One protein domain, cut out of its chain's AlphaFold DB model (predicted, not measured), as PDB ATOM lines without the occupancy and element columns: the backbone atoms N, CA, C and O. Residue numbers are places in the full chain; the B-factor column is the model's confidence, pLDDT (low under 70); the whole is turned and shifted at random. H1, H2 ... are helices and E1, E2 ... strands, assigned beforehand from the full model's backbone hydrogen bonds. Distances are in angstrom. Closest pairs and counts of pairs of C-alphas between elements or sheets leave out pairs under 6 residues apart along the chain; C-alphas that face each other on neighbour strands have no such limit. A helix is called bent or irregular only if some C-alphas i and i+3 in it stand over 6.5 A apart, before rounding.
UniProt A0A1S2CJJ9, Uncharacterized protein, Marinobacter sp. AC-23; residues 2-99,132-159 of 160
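This is residues 2 to 99 and 132 to 159 of the 160 residues of an uncharacterized protein of Marinobacter sp. AC-23 (UniProt A0A1S2CJJ9). Five short strands, E3, E4, E5, E6 and E7, stand in a row through the body as two small sheets set side by side, with helices H2 and H3 side by side along the E3 and E4 end of the row and the short helices H4 and H5 grazing the sheet of E5, E6 and E7. Away from this body lies a small lobe of helix H1 and the hairpin E1 and E2, joined to it through residues 24 to 29. The printed part has 126 residues with five named helices and seven named strands, in the order H1 E1 E2 H2 E3 H3 E4 E5 E6 H4 H5 E7. The class is mixed, helices and strands; the largest sheet, E5 E6 E7, is mixed, E1 and E2 are antiparallel, and E3 and E4 are parallel. The whole is compact, with a radius of gyration of the C-alphas of 14.6 A and spans of 44 by 30 by 27 A.

In the largest sheet, E6, residues 132 to 137, is the inner strand, and E5, residues 95 to 99, and E7, residues 157 to 159, are the edge strands; the sheet is only just strongly twisted, its C-alphas lying up to 4.2 A off the best plane. E5 and E6 are antiparallel, with N 98 and O 133 at 2.8 A, and E6 and E7 are parallel, with N 157 and O 134 at 2.9 A. H4, residues 138 to 143, only grazes this sheet, and so does H5, residues 150 to 153, with its residues 152 to 153. E6, H4, H5 and E7 make a strand-helix-strand unit, two parallel neighbour strands with helices between them along the chain, and its crossover is right-handed. E4, residues 80 to 82, has 6 pairs of C-alphas within 8 A of E5, the closest being those of Phe 81 and Gly 95, 5.1 A apart. E3, residues 47 to 49, is parallel to E4, with N 49 and O 81 at 2.8 A. With H3, residues 65 to 75, between them along the chain, E3 and E4 make a second such unit, also right-handed. H2, residues 30 to 42, touches H3 at a shallow tilt of 31 degrees, the same way, with the C-alphas of Glu 38 and Ser 75 closest at 5.4 A. The closest C-alphas of H2 and E3 are those of Ala 37 and Val 47, 7.0 A apart. E1, residues 14 to 17, and E2, residues 20 to 23, form an antiparallel hairpin, with N 15 and O 22 at 2.9 A. H1, residues 2 to 9, is apart from E2 and from H2. In H1, H3 and H4 every O i to N i+4 pair is within hydrogen-bond range; in H2 it is 7 of 9, and H5 is too short for such a pair.

E5 begins with C-alpha 95 at (32.193, -15.732, -20.610) and is 11.0 A long, while E6 is 16.3 A long. H2, 19.8 A long, begins with C-alpha 30 at (35.296, -35.871, -12.418); it is irregular, with C-alphas 38 and 41 7.5 A apart. H3 is 15.6 A long and H1 10.3 A. H1 begins with C-alpha 2 at (19.402, -32.277, -13.672), and E7 ends with C-alpha 159 at (36.556, -8.981, -15.939).

The two C-alphas farthest apart are those of Glu 59 and Pro 150, at 46.8 A. Residues 100 to 131 are cut out between E5 and E6, and C-alphas 99 and 132 are 4.8 A apart across the cut. Of the links that are printed whole, those from E3 to H3, residues 50 to 64, and from E4 to E5, residues 83 to 94, are long. The mean pLDDT of the printed part is 95.8, that of H1 is 87, and no printed residue is under 70.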
ATOM      1  N   ARG A   2      20.274 -31.169 -13.206       84.00
ATOM      2  CA  ARG A   2      19.402 -32.277 -13.672       84.00
ATOM      3  C   ARG A   2      17.925 -31.895 -13.850       84.00
ATOM      4  O   ARG A   2      17.446 -31.965 -14.968       84.00
ATOM      5  N   ASN A   3      17.261 -31.401 -12.802       85.12
ATOM      6  CA  ASN A   3      15.839 -31.035 -12.882       85.12
ATOM      7  C   ASN A   3      15.560 -29.986 -13.970       85.12
ATOM      8  O   ASN A   3      14.660 -30.171 -14.766       85.12
ATOM      9  N   ALA A   4      16.377 -28.930 -14.068       84.00
ATOM     10  CA  ALA A   4      16.192 -27.896 -15.089       84.00
ATOM     11  C   ALA A   4      16.380 -28.431 -16.522       84.00
ATOM     12  O   ALA A   4      15.700 -27.988 -17.445       84.00
ATOM     13  N   VAL A   5      17.304 -29.380 -16.715       86.69
ATOM     14  CA  VAL A   5      17.494 -30.054 -18.007       86.69
ATOM     15  C   VAL A   5      16.313 -30.967 -18.312       86.69
ATOM     16  O   VAL A   5      15.800 -30.912 -19.424       86.69
ATOM     17  N   ASP A   6      15.857 -31.757 -17.343       89.62
ATOM     18  CA  ASP A   6      14.719 -32.660 -17.516       89.62
ATOM     19  C   ASP A   6      13.415 -31.862 -17.765       89.62
ATOM     20  O   ASP A   6      12.630 -32.234 -18.632       89.62
ATOM     21  N   ASP A   7      13.224 -30.706 -17.121       88.12
ATOM     22  CA  ASP A   7      12.065 -29.826 -17.339       88.12
ATOM     23  C   ASP A   7      12.013 -29.253 -18.767       88.12
ATOM     24  O   ASP A   7      10.934 -29.111 -19.346       88.12
ATOM     25  N   TYR A   8      13.167 -28.901 -19.349       87.50
ATOM     26  CA  TYR A   8      13.225 -28.265 -20.671       87.50
ATOM     27  C   TYR A   8      13.390 -29.268 -21.823       87.50
ATOM     28  O   TYR A   8      12.794 -29.104 -22.888       87.50
ATOM     29  N   PHE A   9      14.212 -30.302 -21.633       87.88
ATOM     30  CA  PHE A   9      14.584 -31.271 -22.667       87.88
ATOM     31  C   PHE A   9      13.953 -32.658 -22.464       87.88
ATOM     32  O   PHE A   9      13.991 -33.480 -23.387       87.88
ATOM     33  N   GLY A  10      13.363 -32.940 -21.299       90.00
ATOM     34  CA  GLY A  10      12.938 -34.287 -20.925       90.00
ATOM     35  C   GLY A  10      14.119 -35.256 -20.937       90.00
ATOM     36  O   GLY A  10      15.237 -34.920 -20.543       90.00
ATOM     37  N   ASP A  11      13.898 -36.446 -21.492       89.00
ATOM     38  CA  ASP A  11      14.942 -37.466 -21.643       89.00
ATOM     39  C   ASP A  11      15.894 -37.197 -22.820       89.00
ATOM     40  O   ASP A  11      16.881 -37.914 -23.009       89.00
ATOM     41  N   LYS A  12      15.631 -36.168 -23.640       89.06
ATOM     42  CA  LYS A  12      16.491 -35.859 -24.785       89.06
ATOM     43  C   LYS A  12      17.840 -35.347 -24.297       89.06
ATOM     44  O   LYS A  12      17.933 -34.524 -23.389       89.06
ATOM     45  N   ARG A  13      18.902 -35.823 -24.942       92.69
ATOM     46  CA  ARG A  13      20.281 -35.354 -24.725       92.69
ATOM     47  C   ARG A  13      20.880 -34.710 -25.967       92.69
ATOM     48  O   ARG A  13      22.056 -34.390 -25.979       92.69
ATOM     49  N   GLN A  14      20.058 -34.507 -26.990       95.00
ATOM     50  CA  GLN A  14      20.408 -33.818 -28.222       95.00
ATOM     51  C   GLN A  14      19.226 -32.949 -28.648       95.00
ATOM     52  O   GLN A  14      18.069 -33.377 -28.561       95.00
ATOM     53  N   ALA A  15      19.504 -31.734 -29.102       93.69
ATOM     54  CA  ALA A  15      18.495 -30.794 -29.565       93.69
ATOM     55  C   ALA A  15      19.064 -29.857 -30.630       93.69
ATOM     56  O   ALA A  15      20.265 -29.608 -30.687       93.69
ATOM     57  N   LYS A  16      18.174 -29.284 -31.444       94.56
ATOM     58  CA  LYS A  16      18.508 -28.166 -32.326       94.56
ATOM     59  C   LYS A  16      17.872 -26.894 -31.781       94.56
ATOM     60  O   LYS A  16      16.647 -26.804 -31.723       94.56
ATOM     61  N   LEU A  17      18.691 -25.921 -31.393       91.06
ATOM     62  CA  LEU A  17      18.259 -24.648 -30.814       91.06
ATOM     63  C   LEU A  17      18.764 -23.501 -31.682       91.06
ATOM     64  O   LEU A  17      19.964 -23.372 -31.892       91.06
ATOM     65  N   TYR A  18      17.850 -22.681 -32.205       90.94
ATOM     66  CA  TYR A  18      18.180 -21.505 -33.026       90.94
ATOM     67  C   TYR A  18      19.175 -21.780 -34.172       90.94
ATOM     68  O   TYR A  18      19.970 -20.924 -34.541       90.94
ATOM     69  N   GLY A  19      19.126 -22.987 -34.746       92.25
ATOM     70  CA  GLY A  19      20.029 -23.413 -35.818       92.25
ATOM     71  C   GLY A  19      21.257 -24.201 -35.354       92.25
ATOM     72  O   GLY A  19      21.807 -24.934 -36.172       92.25
ATOM     73  N   SER A  20      21.614 -24.147 -34.071       93.62
ATOM     74  CA  SER A  20      22.750 -24.867 -33.485       93.62
ATOM     75  C   SER A  20      22.361 -26.267 -33.025       93.62
ATOM     76  O   SER A  20      21.310 -26.452 -32.408       93.62
ATOM     77  N   GLN A  21      23.216 -27.251 -33.301       95.38
ATOM     78  CA  GLN A  21      23.121 -28.584 -32.708       95.38
ATOM     79  C   GLN A  21      23.730 -28.540 -31.305       95.38
ATOM     80  O   GLN A  21      24.822 -28.008 -31.122       95.38
ATOM     81  N   VAL A  22      23.016 -29.079 -30.323       95.12
ATOM     82  CA  VAL A  22      23.441 -29.103 -28.924       95.12
ATOM     83  C   VAL A  22      23.299 -30.515 -28.394       95.12
ATOM     84  O   VAL A  22      22.217 -31.096 -28.475       95.12
ATOM     85  N   ASP A  23      24.371 -31.011 -27.791       96.31
ATOM     86  CA  ASP A  23      24.413 -32.283 -27.085       96.31
ATOM     87  C   ASP A  23      24.643 -32.015 -25.592       96.31
ATOM     88  O   ASP A  23      25.412 -31.134 -25.207       96.31
ATOM     89  N   ILE A  24      23.928 -32.744 -24.736       95.25
ATOM     90  CA  ILE A  24      23.833 -32.475 -23.299       95.25
ATOM     91  C   ILE A  24      24.451 -33.634 -22.527       95.25
ATOM     92  O   ILE A  24      23.934 -34.753 -22.538       95.25
ATOM     93  N   LEU A  25      25.508 -33.331 -21.780       95.19
ATOM     94  CA  LEU A  25      26.106 -34.240 -20.811       95.19
ATOM     95  C   LEU A  25      25.662 -33.860 -19.395       95.19
ATOM     96  O   LEU A  25      25.867 -32.734 -18.942       95.19
ATOM     97  N   LEU A  26      25.087 -34.823 -18.676       94.75
ATOM     98  CA  LEU A  26      24.839 -34.727 -17.241       94.75
ATOM     99  C   LEU A  26      25.726 -35.745 -16.536       94.75
ATOM    100  O   LEU A  26      25.525 -36.947 -16.684       94.75
ATOM    101  N   THR A  27      26.689 -35.259 -15.762       95.56
ATOM    102  CA  THR A  27      27.579 -36.106 -14.972       95.56
ATOM    103  C   THR A  27      27.910 -35.440 -13.641       95.56
ATOM    104  O   THR A  27      27.910 -34.212 -13.531       95.56
ATOM    105  N   ASN A  28      28.163 -36.260 -12.626       96.25
ATOM    106  CA  ASN A  28      28.781 -35.867 -11.364       96.25
ATOM    107  C   ASN A  28      30.162 -36.517 -11.159       96.25
ATOM    108  O   ASN A  28      30.719 -36.406 -10.073       96.25
ATOM    109  N   ASP A  29      30.692 -37.177 -12.185       98.06
ATOM    110  CA  ASP A  29      31.991 -37.843 -12.188       98.06
ATOM    111  C   ASP A  29      33.069 -36.926 -12.786       98.06
ATOM    112  O   ASP A  29      32.881 -36.358 -13.869       98.06
ATOM    113  N   LYS A  30      34.184 -36.766 -12.065       98.38
ATOM    114  CA  LYS A  30      35.296 -35.871 -12.418       98.38
ATOM    115  C   LYS A  30      35.899 -36.223 -13.771       98.38
ATOM    116  O   LYS A  30      36.073 -35.333 -14.603       98.38
ATOM    117  N   ASP A  31      36.202 -37.497 -13.983       98.25
ATOM    118  CA  ASP A  31      36.956 -37.946 -15.151       98.25
ATOM    119  C   ASP A  31      36.113 -37.791 -16.420       98.25
ATOM    120  O   ASP A  31      36.576 -37.247 -17.423       98.25
ATOM    121  N   THR A  32      34.830 -38.149 -16.342       98.31
ATOM    122  CA  THR A  32      33.854 -37.912 -17.411       98.31
ATOM    123  C   THR A  32      33.715 -36.421 -17.721       98.31
ATOM    124  O   THR A  32      33.647 -36.039 -18.889       98.31
ATOM    125  N   TRP A  33      33.664 -35.565 -16.695       98.00
ATOM    126  CA  TRP A  33      33.510 -34.120 -16.874       98.00
ATOM    127  C   TRP A  33      34.732 -33.491 -17.558       98.00
ATOM    128  O   TRP A  33      34.576 -32.754 -18.534       98.00
ATOM    129  N   LEU A  34      35.946 -33.813 -17.093       98.31
ATOM    130  CA  LEU A  34      37.194 -33.296 -17.669       98.31
ATOM    131  C   LEU A  34      37.438 -33.837 -19.076       98.31
ATOM    132  O   LEU A  34      37.746 -33.060 -19.979       98.31
ATOM    133  N   SER A  35      37.227 -35.139 -19.289       98.19
ATOM    134  CA  SER A  35      37.392 -35.758 -20.606       98.19
ATOM    135  C   SER A  35      36.431 -35.162 -21.636       98.19
ATOM    136  O   SER A  35      36.811 -34.941 -22.788       98.19
ATOM    137  N   ALA A  36      35.199 -34.832 -21.232       97.50
ATOM    138  CA  ALA A  36      34.254 -34.154 -22.109       97.50
ATOM    139  C   ALA A  36      34.750 -32.762 -22.527       97.50
ATOM    140  O   ALA A  36      34.648 -32.425 -23.702       97.50
ATOM    141  N   ALA A  37      35.315 -31.974 -21.606       97.12
ATOM    142  CA  ALA A  37      35.874 -30.660 -21.930       97.12
ATOM    143  C   ALA A  37      37.130 -30.754 -22.813       97.12
ATOM    144  O   ALA A  37      37.277 -29.987 -23.765       97.12
ATOM    145  N   GLU A  38      38.013 -31.714 -22.532       97.94
ATOM    146  CA  GLU A  38      39.259 -31.939 -23.271       97.94
ATOM    147  C   GLU A  38      39.001 -32.410 -24.708       97.94
ATOM    148  O   GLU A  38      39.632 -31.934 -25.645       97.94
ATOM    149  N   THR A  39      38.055 -33.332 -24.908       98.19
ATOM    150  CA  THR A  39      37.834 -33.992 -26.210       98.19
ATOM    151  C   THR A  39      36.741 -33.344 -27.064       98.19
ATOM    152  O   THR A  39      36.538 -33.747 -28.216       98.19
ATOM    153  N   ALA A  40      36.050 -32.320 -26.549       97.94
ATOM    154  CA  ALA A  40      34.918 -31.682 -27.227       97.94
ATOM    155  C   ALA A  40      35.262 -31.117 -28.617       97.94
ATOM    156  O   ALA A  40      34.427 -31.192 -29.517       97.94
ATOM    157  N   TYR A  41      36.495 -30.645 -28.833       97.88
ATOM    158  CA  TYR A  41      36.961 -30.103 -30.122       97.88
ATOM    159  C   TYR A  41      36.836 -31.087 -31.296       97.88
ATOM    160  O   TYR A  41      36.842 -30.683 -32.455       97.88
ATOM    161  N   THR A  42      36.723 -32.389 -31.017       97.88
ATOM    162  CA  THR A  42      36.544 -33.416 -32.053       97.88
ATOM    163  C   THR A  42      35.169 -33.356 -32.726       97.88
ATOM    164  O   THR A  42      34.992 -33.941 -33.796       97.88
ATOM    165  N   LYS A  43      34.187 -32.689 -32.102       96.88
ATOM    166  CA  LYS A  43      32.783 -32.666 -32.548       96.88
ATOM    167  C   LYS A  43      32.092 -31.308 -32.423       96.88
ATOM    168  O   LYS A  43      31.069 -31.116 -33.077       96.88
ATOM    169  N   TYR A  44      32.594 -30.408 -31.583       97.81
ATOM    170  CA  TYR A  44      31.924 -29.160 -31.227       97.81
ATOM    171  C   TYR A  44      32.858 -27.961 -31.376       97.81
ATOM    172  O   TYR A  44      34.070 -28.080 -31.210       97.81
ATOM    173  N   ASP A  45      32.269 -26.793 -31.619       97.31
ATOM    174  CA  ASP A  45      32.996 -25.521 -31.721       97.31
ATOM    175  C   ASP A  45      33.176 -24.824 -30.361       97.31
ATOM    176  O   ASP A  45      34.023 -23.943 -30.212       97.31
ATOM    177  N   ALA A  46      32.357 -25.184 -29.369       97.19
ATOM    178  CA  ALA A  46      32.380 -24.603 -28.033       97.19
ATOM    179  C   ALA A  46      31.756 -25.548 -26.997       97.19
ATOM    180  O   ALA A  46      30.945 -26.417 -27.330       97.19
ATOM    181  N   VAL A  47      32.082 -25.314 -25.726       97.75
ATOM    182  CA  VAL A  47      31.445 -25.956 -24.569       97.75
ATOM    183  C   VAL A  47      30.675 -24.902 -23.781       97.75
ATOM    184  O   VAL A  47      31.150 -23.783 -23.622       97.75
ATOM    185  N   ILE A  48      29.498 -25.249 -23.254       96.69
ATOM    186  CA  ILE A  48      28.788 -24.421 -22.271       96.69
ATOM    187  C   ILE A  48      28.644 -25.232 -20.990       96.69
ATOM    188  O   ILE A  48      28.024 -26.297 -20.992       96.69
ATOM    189  N   ILE A  49      29.200 -24.730 -19.892       95.31
ATOM    190  CA  ILE A  49      29.100 -25.388 -18.593       95.31
ATOM    191  C   ILE A  49      27.904 -24.873 -17.790       95.31
ATOM    192  O   ILE A  49      27.583 -23.683 -17.741       95.31
ATOM    193  N   GLY A  50      27.234 -25.821 -17.142       92.56
ATOM    194  CA  GLY A  50      26.293 -25.560 -16.063       92.56
ATOM    195  C   GLY A  50      26.959 -25.561 -14.697       92.56
ATOM    196  O   GLY A  50      28.177 -25.556 -14.573       92.56
ATOM    197  N   THR A  51      26.143 -25.649 -13.647       92.12
ATOM    198  CA  THR A  51      26.652 -25.820 -12.282       92.12
ATOM    199  C   THR A  51      27.433 -27.132 -12.148       92.12
ATOM    200  O   THR A  51      26.846 -28.204 -12.312       92.12
ATOM    201  N   HIS A  52      28.701 -27.056 -11.748       94.62
ATOM    202  CA  HIS A  52      29.595 -28.202 -11.511       94.62
ATOM    203  C   HIS A  52      29.994 -28.368 -10.032       94.62
ATOM    204  O   HIS A  52      31.048 -28.895  -9.705       94.62
ATOM    205  N   HIS A  53      29.133 -27.943  -9.107       95.06
ATOM    206  CA  HIS A  53      29.417 -27.919  -7.662       95.06
ATOM    207  C   HIS A  53      29.107 -29.243  -6.945       95.06
ATOM    208  O   HIS A  53      29.033 -29.302  -5.722       95.06
ATOM    209  N   THR A  54      28.869 -30.310  -7.706       95.81
ATOM    210  CA  THR A  54      28.524 -31.641  -7.186       95.81
ATOM    211  C   THR A  54      29.442 -32.731  -7.730       95.81
ATOM    212  O   THR A  54      29.128 -33.909  -7.570       95.81
ATOM    213  N   ILE A  55      30.520 -32.348  -8.421       97.69
ATOM    214  CA  ILE A  55      31.459 -33.283  -9.036       97.69
ATOM    215  C   ILE A  55      32.267 -34.004  -7.952       97.69
ATOM    216  O   ILE A  55      32.669 -33.404  -6.948       97.69
ATOM    217  N   ARG A  56      32.482 -35.300  -8.164       98.31
ATOM    218  CA  ARG A  56      33.256 -36.180  -7.296       98.31
ATOM    219  C   ARG A  56      34.291 -36.959  -8.091       98.31
ATOM    220  O   ARG A  56      34.082 -37.216  -9.275       98.31
ATOM    221  N   ASP A  57      35.401 -37.297  -7.449       98.12
ATOM    222  CA  ASP A  57      36.413 -38.185  -8.026       98.12
ATOM    223  C   ASP A  57      36.032 -39.673  -7.875       98.12
ATOM    224  O   ASP A  57      34.979 -40.015  -7.329       98.12
ATOM    225  N   SER A  58      36.901 -40.561  -8.362       97.06
ATOM    226  CA  SER A  58      36.717 -42.017  -8.320       97.06
ATOM    227  C   SER A  58      36.701 -42.603  -6.903       97.06
ATOM    228  O   SER A  58      36.137 -43.675  -6.684       97.06
ATOM    229  N   GLU A  59      37.260 -41.886  -5.928       97.94
ATOM    230  CA  GLU A  59      37.213 -42.210  -4.500       97.94
ATOM    231  C   GLU A  59      35.994 -41.576  -3.801       97.94
ATOM    232  O   GLU A  59      35.827 -41.701  -2.586       97.94
ATOM    233  N   ASN A  60      35.097 -40.942  -4.567       97.06
ATOM    234  CA  ASN A  60      33.890 -40.253  -4.114       97.06
ATOM    235  C   ASN A  60      34.163 -38.990  -3.266       97.06
ATOM    236  O   ASN A  60      33.253 -38.475  -2.599       97.06
ATOM    237  N   ASN A  61      35.375 -38.436  -3.321       98.19
ATOM    238  CA  ASN A  61      35.706 -37.167  -2.681       98.19
ATOM    239  C   ASN A  61      35.120 -35.994  -3.472       98.19
ATOM    240  O   ASN A  61      34.997 -36.035  -4.694       98.19
ATOM    241  N   TYR A  62      34.746 -34.928  -2.765       97.88
ATOM    242  CA  TYR A  62      34.285 -33.693  -3.396       97.88
ATOM    243  C   TYR A  62      35.444 -32.972  -4.084       97.88
ATOM    244  O   TYR A  62      36.469 -32.716  -3.453       97.88
ATOM    245  N   VAL A  63      35.249 -32.591  -5.346       98.12
ATOM    246  CA  VAL A  63      36.246 -31.838  -6.113       98.12
ATOM    247  C   VAL A  63      35.924 -30.342  -6.048       98.12
ATOM    248  O   VAL A  63      34.810 -29.949  -6.413       98.12
ATOM    249  N   PRO A  64      36.869 -29.479  -5.632       97.88
ATOM    250  CA  PRO A  64      36.662 -28.038  -5.636       97.88
ATOM    251  C   PRO A  64      36.315 -27.510  -7.046       97.88
ATOM    252  O   PRO A  64      37.082 -27.721  -7.988       97.88
ATOM    253  N   PRO A  65      35.209 -26.759  -7.221       96.31
ATOM    254  CA  PRO A  65      34.737 -26.314  -8.535       96.31
ATOM    255  C   PRO A  65      35.753 -25.456  -9.291       96.31
ATOM    256  O   PRO A  65      35.865 -25.568 -10.511       96.31
ATOM    257  N   LYS A  66      36.506 -24.620  -8.563       96.19
ATOM    258  CA  LYS A  66      37.562 -23.770  -9.125       96.19
ATOM    259  C   LYS A  66      38.751 -24.589  -9.636       96.19
ATOM    260  O   LYS A  66      39.294 -24.283 -10.687       96.19
ATOM    261  N   GLU A  67      39.133 -25.646  -8.922       97.19
ATOM    262  CA  GLU A  67      40.208 -26.545  -9.358       97.19
ATOM    263  C   GLU A  67      39.795 -27.314 -10.620       97.19
ATOM    264  O   GLU A  67      40.565 -27.418 -11.573       97.19
ATOM    265  N   LEU A  68      38.552 -27.799 -10.650       98.00
ATOM    266  CA  LEU A  68      38.021 -28.555 -11.778       98.00
ATOM    267  C   LEU A  68      37.967 -27.720 -13.064       98.00
ATOM    268  O   LEU A  68      38.445 -28.156 -14.110       98.00
ATOM    269  N   ILE A  69      37.395 -26.513 -12.997       98.12
ATOM    270  CA  ILE A  69      37.288 -25.647 -14.178       98.12
ATOM    271  C   ILE A  69      38.654 -25.134 -14.638       98.12
ATOM    272  O   ILE A  69      38.857 -24.977 -15.835       98.12
ATOM    273  N   ASN A  70      39.605 -24.945 -13.720       98.12
ATOM    274  CA  ASN A  70      40.976 -24.591 -14.068       98.12
ATOM    275  C   ASN A  70      41.663 -25.692 -14.887       98.12
ATOM    276  O   ASN A  70      42.304 -25.401 -15.894       98.12
ATOM    277  N   GLN A  71      41.467 -26.961 -14.517       98.25
ATOM    278  CA  GLN A  71      41.979 -28.087 -15.302       98.25
ATOM    279  C   GLN A  71      41.368 -28.115 -16.709       98.25
ATOM    280  O   GLN A  71      42.104 -28.260 -17.681       98.25
ATOM    281  N   ALA A  72      40.052 -27.906 -16.831       98.19
ATOM    282  CA  ALA A  72      39.397 -27.823 -18.138       98.19
ATOM    283  C   ALA A  72      39.822 -26.595 -18.958       98.19
ATOM    284  O   ALA A  72      39.947 -26.706 -20.173       98.19
ATOM    285  N   TYR A  73      40.070 -25.449 -18.320       98.38
ATOM    286  CA  TYR A  73      40.612 -24.263 -18.985       98.38
ATOM    287  C   TYR A  73      41.941 -24.582 -19.671       98.38
ATOM    288  O   TYR A  73      42.130 -24.240 -20.830       98.38
ATOM    289  N   VAL A  74      42.844 -25.271 -18.969       98.00
ATOM    290  CA  VAL A  74      44.172 -25.607 -19.499       98.00
ATOM    291  C   VAL A  74      44.103 -26.682 -20.586       98.00
ATOM    292  O   VAL A  74      44.883 -26.628 -21.537       98.00
ATOM    293  N   SER A  75      43.220 -27.674 -20.445       97.31
ATOM    294  CA  SER A  75      43.182 -28.830 -21.348       97.31
ATOM    295  C   SER A  75      42.284 -28.653 -22.571       97.31
ATOM    296  O   SER A  75      42.504 -29.338 -23.569       97.31
ATOM    297  N   SER A  76      41.274 -27.777 -22.526       98.12
ATOM    298  CA  SER A  76      40.286 -27.660 -23.602       98.12
ATOM    299  C   SER A  76      40.790 -26.795 -24.766       98.12
ATOM    300  O   SER A  76      41.020 -25.595 -24.588       98.12
ATOM    301  N   PRO A  77      40.892 -27.341 -25.996       97.56
ATOM    302  CA  PRO A  77      41.344 -26.569 -27.156       97.56
ATOM    303  C   PRO A  77      40.309 -25.566 -27.694       97.56
ATOM    304  O   PRO A  77      40.632 -24.772 -28.576       97.56
ATOM    305  N   ILE A  78      39.064 -25.629 -27.218       98.38
ATOM    306  CA  ILE A  78      37.937 -24.807 -27.677       98.38
ATOM    307  C   ILE A  78      37.358 -23.987 -26.516       98.38
ATOM    308  O   ILE A  78      37.488 -24.391 -25.360       98.38
ATOM    309  N   PRO A  79      36.705 -22.843 -26.789       98.31
ATOM    310  CA  PRO A  79      36.230 -21.958 -25.735       98.31
ATOM    311  C   PRO A  79      35.159 -22.604 -24.851       98.31
ATOM    312  O   PRO A  79      34.187 -23.200 -25.332       98.31
ATOM    313  N   ILE A  80      35.313 -22.394 -23.544       98.50
ATOM    314  CA  ILE A  80      34.337 -22.776 -22.523       98.50
ATOM    315  C   ILE A  80      33.529 -21.539 -22.124       98.50
ATOM    316  O   ILE A  80      34.074 -20.579 -21.589       98.50
ATOM    317  N   PHE A  81      32.219 -21.565 -22.343       98.06
ATOM    318  CA  PHE A  81      31.256 -20.565 -21.876       98.06
ATOM    319  C   PHE A  81      30.528 -21.064 -20.623       98.06
ATOM    320  O   PHE A  81      30.511 -22.262 -20.347       98.06
ATOM    321  N   SER A  82      29.883 -20.168 -19.878       96.50
ATOM    322  CA  SER A  82      29.136 -20.518 -18.661       96.50
ATOM    323  C   SER A  82      27.710 -19.975 -18.688       96.50
ATOM    324  O   SER A  82      27.456 -18.916 -19.256       96.50
ATOM    325  N   PHE A  83      26.775 -20.669 -18.032       93.31
ATOM    326  CA  PHE A  83      25.445 -20.120 -17.738       93.31
ATOM    327  C   PHE A  83      25.432 -19.148 -16.548       93.31
ATOM    328  O   PHE A  83      24.516 -18.333 -16.448       93.31
ATOM    329  N   TRP A  84      26.417 -19.229 -15.649       94.25
ATOM    330  CA  TRP A  84      26.490 -18.439 -14.416       94.25
ATOM    331  C   TRP A  84      27.794 -17.646 -14.331       94.25
ATOM    332  O   TRP A  84      28.865 -18.175 -14.641       94.25
ATOM    333  N   ASP A  85      27.709 -16.403 -13.856       95.44
ATOM    334  CA  ASP A  85      28.864 -15.506 -13.718       95.44
ATOM    335  C   ASP A  85      29.919 -15.992 -12.708       95.44
ATOM    336  O   ASP A  85      31.101 -15.720 -12.879       95.44
ATOM    337  N   ILE A  86      29.527 -16.806 -11.723       94.75
ATOM    338  CA  ILE A  86      30.422 -17.390 -10.698       94.75
ATOM    339  C   ILE A  86      31.494 -18.347 -11.233       94.75
ATOM    340  O   ILE A  86      32.293 -18.855 -10.454       94.75
ATOM    341  N   SER A  87      31.456 -18.690 -12.519       96.50
ATOM    342  CA  SER A  87      32.425 -19.594 -13.155       96.50
ATOM    343  C   SER A  87      33.237 -18.900 -14.246       96.50
ATOM    344  O   SER A  87      33.821 -19.580 -15.088       96.50
ATOM    345  N   ILE A  88      33.220 -17.565 -14.273       97.50
ATOM    346  CA  ILE A  88      33.963 -16.738 -15.224       97.50
ATOM    347  C   ILE A  88      35.053 -15.993 -14.456       97.50
ATOM    348  O   ILE A  88      34.786 -15.343 -13.446       97.50
ATOM    349  N   GLY A  89      36.276 -16.041 -14.978       96.75
ATOM    350  CA  GLY A  89      37.425 -15.394 -14.358       96.75
ATOM    351  C   GLY A  89      38.747 -15.833 -14.973       96.75
ATOM    352  O   GLY A  89      38.793 -16.425 -16.057       96.75
ATOM    353  N   ALA A  90      39.840 -15.523 -14.280       97.12
ATOM    354  CA  ALA A  90      41.177 -15.921 -14.688       97.12
ATOM    355  C   ALA A  90      41.334 -17.442 -14.599       97.12
ATOM    356  O   ALA A  90      41.184 -18.018 -13.520       97.12
ATOM    357  N   GLN A  91      41.684 -18.066 -15.726       97.25
ATOM    358  CA  GLN A  91      41.815 -19.521 -15.859       97.25
ATOM    359  C   GLN A  91      40.524 -20.294 -15.513       97.25
ATOM    360  O   GLN A  91      40.567 -21.353 -14.888       97.25
ATOM    361  N   GLU A  92      39.376 -19.731 -15.890       97.75
ATOM    362  CA  GLU A  92      38.035 -20.311 -15.742       97.75
ATOM    363  C   GLU A  92      37.262 -20.160 -17.072       97.75
ATOM    364  O   GLU A  92      37.878 -19.994 -18.122       97.75
ATOM    365  N   ALA A  93      35.925 -20.211 -17.093       97.88
ATOM    366  CA  ALA A  93      35.193 -20.024 -18.349       97.88
ATOM    367  C   ALA A  93      35.452 -18.632 -18.962       97.88
ATOM    368  O   ALA A  93      35.616 -17.632 -18.260       97.88
ATOM    369  N   LEU A  94      35.425 -18.569 -20.293       97.69
ATOM    370  CA  LEU A  94      35.611 -17.359 -21.089       97.69
ATOM    371  C   LEU A  94      34.543 -16.307 -20.804       97.69
ATOM    372  O   LEU A  94      34.862 -15.126 -20.718       97.69
ATOM    373  N   GLY A  95      33.274 -16.701 -20.720       97.00
ATOM    374  CA  GLY A  95      32.193 -15.732 -20.610       97.00
ATOM    375  C   GLY A  95      30.848 -16.218 -21.122       97.00
ATOM    376  O   GLY A  95      30.611 -17.419 -21.256       97.00
ATOM    377  N   GLY A  96      29.980 -15.260 -21.442       96.12
ATOM    378  CA  GLY A  96      28.694 -15.494 -22.091       96.12
ATOM    379  C   GLY A  96      27.648 -14.439 -21.747       96.12
ATOM    380  O   GLY A  96      27.947 -13.405 -21.151       96.12
ATOM    381  N   PHE A  97      26.402 -14.722 -22.127       94.88
ATOM    382  CA  PHE A  97      25.229 -14.068 -21.552       94.88
ATOM    383  C   PHE A  97      24.763 -14.904 -20.360       94.88
ATOM    384  O   PHE A  97      24.182 -15.976 -20.545       94.88
ATOM    385  N   THR A  98      25.081 -14.455 -19.150       94.38
ATOM    386  CA  THR A  98      25.016 -15.286 -17.944       94.38
ATOM    387  C   THR A  98      24.026 -14.762 -16.923       94.38
ATOM    388  O   THR A  98      23.746 -13.564 -16.850       94.38
ATOM    389  N   ILE A  99      23.549 -15.667 -16.075       93.31
ATOM    390  CA  ILE A  99      22.787 -15.346 -14.870       93.31
ATOM    391  C   ILE A  99      23.737 -14.726 -13.845       93.31
ATOM    392  O   ILE A  99      24.818 -15.271 -13.604       93.31
ATOM    393  N   GLY A 132      20.040 -11.712 -16.679       87.38
ATOM    394  CA  GLY A 132      20.963 -11.995 -17.773       87.38
ATOM    395  C   GLY A 132      21.835 -10.784 -18.102       87.38
ATOM    396  O   GLY A 132      21.311  -9.691 -18.320       87.38
ATOM    397  N   HIS A 133      23.152 -10.964 -18.159       93.62
ATOM    398  CA  HIS A 133      24.085  -9.919 -18.583       93.62
ATOM    399  C   HIS A 133      25.286 -10.510 -19.323       93.62
ATOM    400  O   HIS A 133      25.630 -11.675 -19.144       93.62
ATOM    401  N   TYR A 134      25.923  -9.703 -20.171       96.81
ATOM    402  CA  TYR A 134      27.158 -10.097 -20.839       96.81
ATOM    403  C   TYR A 134      28.351  -9.896 -19.907       96.81
ATOM    404  O   TYR A 134      28.602  -8.777 -19.455       96.81
ATOM    405  N   VAL A 135      29.110 -10.961 -19.667       97.50
ATOM    406  CA  VAL A 135      30.369 -10.908 -18.918       97.50
ATOM    407  C   VAL A 135      31.408 -11.820 -19.561       97.50
ATOM    408  O   VAL A 135      31.093 -12.930 -19.993       97.50
ATOM    409  N   TYR A 136      32.639 -11.324 -19.664       98.31
ATOM    410  CA  TYR A 136      33.744 -12.021 -20.316       98.31
ATOM    411  C   TYR A 136      35.059 -11.801 -19.564       98.31
ATOM    412  O   TYR A 136      35.370 -10.676 -19.180       98.31
ATOM    413  N   SER A 137      35.828 -12.874 -19.392       98.31
ATOM    414  CA  SER A 137      37.207 -12.886 -18.899       98.31
ATOM    415  C   SER A 137      38.154 -12.453 -20.022       98.31
ATOM    416  O   SER A 137      38.172 -13.104 -21.070       98.31
ATOM    417  N   LYS A 138      38.949 -11.387 -19.859       98.25
ATOM    418  CA  LYS A 138      39.931 -10.985 -20.889       98.25
ATOM    419  C   LYS A 138      41.015 -12.049 -21.051       98.25
ATOM    420  O   LYS A 138      41.378 -12.346 -22.184       98.25
ATOM    421  N   SER A 139      41.466 -12.677 -19.965       97.50
ATOM    422  CA  SER A 139      42.419 -13.796 -20.034       97.50
ATOM    423  C   SER A 139      41.864 -14.992 -20.816       97.50
ATOM    424  O   SER A 139      42.568 -15.547 -21.654       97.50
ATOM    425  N   GLY A 140      40.586 -15.341 -20.629       98.00
ATOM    426  CA  GLY A 140      39.930 -16.372 -21.439       98.00
ATOM    427  C   GLY A 140      39.813 -15.957 -22.906       98.00
ATOM    428  O   GLY A 140      40.138 -16.731 -23.806       98.00
ATOM    429  N   MET A 141      39.396 -14.716 -23.162       98.06
ATOM    430  CA  MET A 141      39.317 -14.157 -24.515       98.06
ATOM    431  C   MET A 141      40.662 -14.218 -25.247       98.06
ATOM    432  O   MET A 141      40.699 -14.583 -26.420       98.06
ATOM    433  N   GLU A 142      41.758 -13.894 -24.559       97.81
ATOM    434  CA  GLU A 142      43.119 -14.013 -25.080       97.81
ATOM    435  C   GLU A 142      43.505 -15.478 -25.315       97.81
ATOM    436  O   GLU A 142      43.949 -15.821 -26.410       97.81
ATOM    437  N   HIS A 143      43.270 -16.349 -24.331       98.12
ATOM    438  CA  HIS A 143      43.643 -17.761 -24.380       98.12
ATOM    439  C   HIS A 143      43.030 -18.508 -25.569       98.12
ATOM    440  O   HIS A 143      43.744 -19.210 -26.284       98.12
ATOM    441  N   TRP A 144      41.738 -18.302 -25.834       98.19
ATOM    442  CA  TRP A 144      41.045 -18.911 -26.976       98.19
ATOM    443  C   TRP A 144      40.967 -17.998 -28.211       98.19
ATOM    444  O   TRP A 144      40.268 -18.322 -29.171       98.19
ATOM    445  N   ASN A 145      41.676 -16.861 -28.210       97.81
ATOM    446  CA  ASN A 145      41.712 -15.877 -29.302       97.81
ATOM    447  C   ASN A 145      40.312 -15.474 -29.822       97.81
ATOM    448  O   ASN A 145      40.058 -15.389 -31.030       97.81
ATOM    449  N   ILE A 146      39.383 -15.224 -28.900       97.69
ATOM    450  CA  ILE A 146      38.010 -14.829 -29.213       97.69
ATOM    451  C   ILE A 146      37.915 -13.310 -29.330       97.69
ATOM    452  O   ILE A 146      38.461 -12.552 -28.531       97.69
ATOM    453  N   LYS A 147      37.161 -12.847 -30.330       97.06
ATOM    454  CA  LYS A 147      36.812 -11.435 -30.513       97.06
ATOM    455  C   LYS A 147      35.302 -11.304 -30.596       97.06
ATOM    456  O   LYS A 147      34.665 -11.959 -31.418       97.06
ATOM    457  N   LEU A 148      34.732 -10.454 -29.748       96.81
ATOM    458  CA  LEU A 148      33.298 -10.186 -29.772       96.81
ATOM    459  C   LEU A 148      32.953  -9.263 -30.938       96.81
ATOM    460  O   LEU A 148      33.754  -8.418 -31.346       96.81
ATOM    461  N   SER A 149      31.727  -9.387 -31.446       96.75
ATOM    462  CA  SER A 149      31.187  -8.373 -32.346       96.75
ATOM    463  C   SER A 149      31.077  -7.028 -31.609       96.75
ATOM    464  O   SER A 149      30.863  -7.019 -30.391       96.75
ATOM    465  N   PRO A 150      31.159  -5.885 -32.317       96.94
ATOM    466  CA  PRO A 150      31.039  -4.570 -31.685       96.94
ATOM    467  C   PRO A 150      29.763  -4.409 -30.847       96.94
ATOM    468  O   PRO A 150      29.794  -3.790 -29.786       96.94
ATOM    469  N   LEU A 151      28.654  -5.017 -31.292       95.62
ATOM    470  CA  LEU A 151      27.379  -4.991 -30.578       95.62
ATOM    471  C   LEU A 151      27.489  -5.634 -29.190       95.62
ATOM    472  O   LEU A 151      27.139  -4.998 -28.201       95.62
ATOM    473  N   ILE A 152      28.005  -6.862 -29.108       95.56
ATOM    474  CA  ILE A 152      28.147  -7.571 -27.828       95.56
ATOM    475  C   ILE A 152      29.201  -6.881 -26.958       95.56
ATOM    476  O   ILE A 152      28.958  -6.641 -25.779       95.56
ATOM    477  N   ALA A 153      30.339  -6.494 -27.544       96.62
ATOM    478  CA  ALA A 153      31.411  -5.813 -26.821       96.62
ATOM    479  C   ALA A 153      30.931  -4.521 -26.132       96.62
ATOM    480  O   ALA A 153      31.354  -4.232 -25.020       96.62
ATOM    481  N   SER A 154      30.012  -3.775 -26.757       96.88
ATOM    482  CA  SER A 154      29.466  -2.529 -26.192       96.88
ATOM    483  C   SER A 154      28.589  -2.716 -24.945       96.88
ATOM    484  O   SER A 154      28.351  -1.755 -24.219       96.88
ATOM    485  N   GLN A 155      28.102  -3.935 -24.702       96.19
ATOM    486  CA  GLN A 155      27.204  -4.281 -23.591       96.19
ATOM    487  C   GLN A 155      27.869  -5.216 -22.572       96.19
ATOM    488  O   GLN A 155      27.266  -5.550 -21.553       96.19
ATOM    489  N   ALA A 156      29.088  -5.667 -22.862       96.94
ATOM    490  CA  ALA A 156      29.819  -6.624 -22.057       96.94
ATOM    491  C   ALA A 156      30.538  -5.951 -20.889       96.94
ATOM    492  O   ALA A 156      31.244  -4.957 -21.054       96.94
ATOM    493  N   ASN A 157      30.420  -6.563 -19.715       97.19
ATOM    494  CA  ASN A 157      31.335  -6.322 -18.617       97.19
ATOM    495  C   ASN A 157      32.578  -7.205 -18.794       97.19
ATOM    496  O   ASN A 157      32.475  -8.432 -18.798       97.19
ATOM    497  N   PHE A 158      33.750  -6.597 -18.936       97.62
ATOM    498  CA  PHE A 158      35.002  -7.345 -19.008       97.62
ATOM    499  C   PHE A 158      35.633  -7.434 -17.626       97.62
ATOM    500  O   PHE A 158      35.996  -6.415 -17.034       97.62
ATOM    501  N   ILE A 159      35.801  -8.658 -17.149       96.44
ATOM    502  CA  ILE A 159      36.556  -8.981 -15.939       96.44
ATOM    503  C   ILE A 159      37.879  -9.615 -16.355       96.44
ATOM    504  O   ILE A 159      37.988 -10.067 -17.488       96.44
TER     505      ILE A 159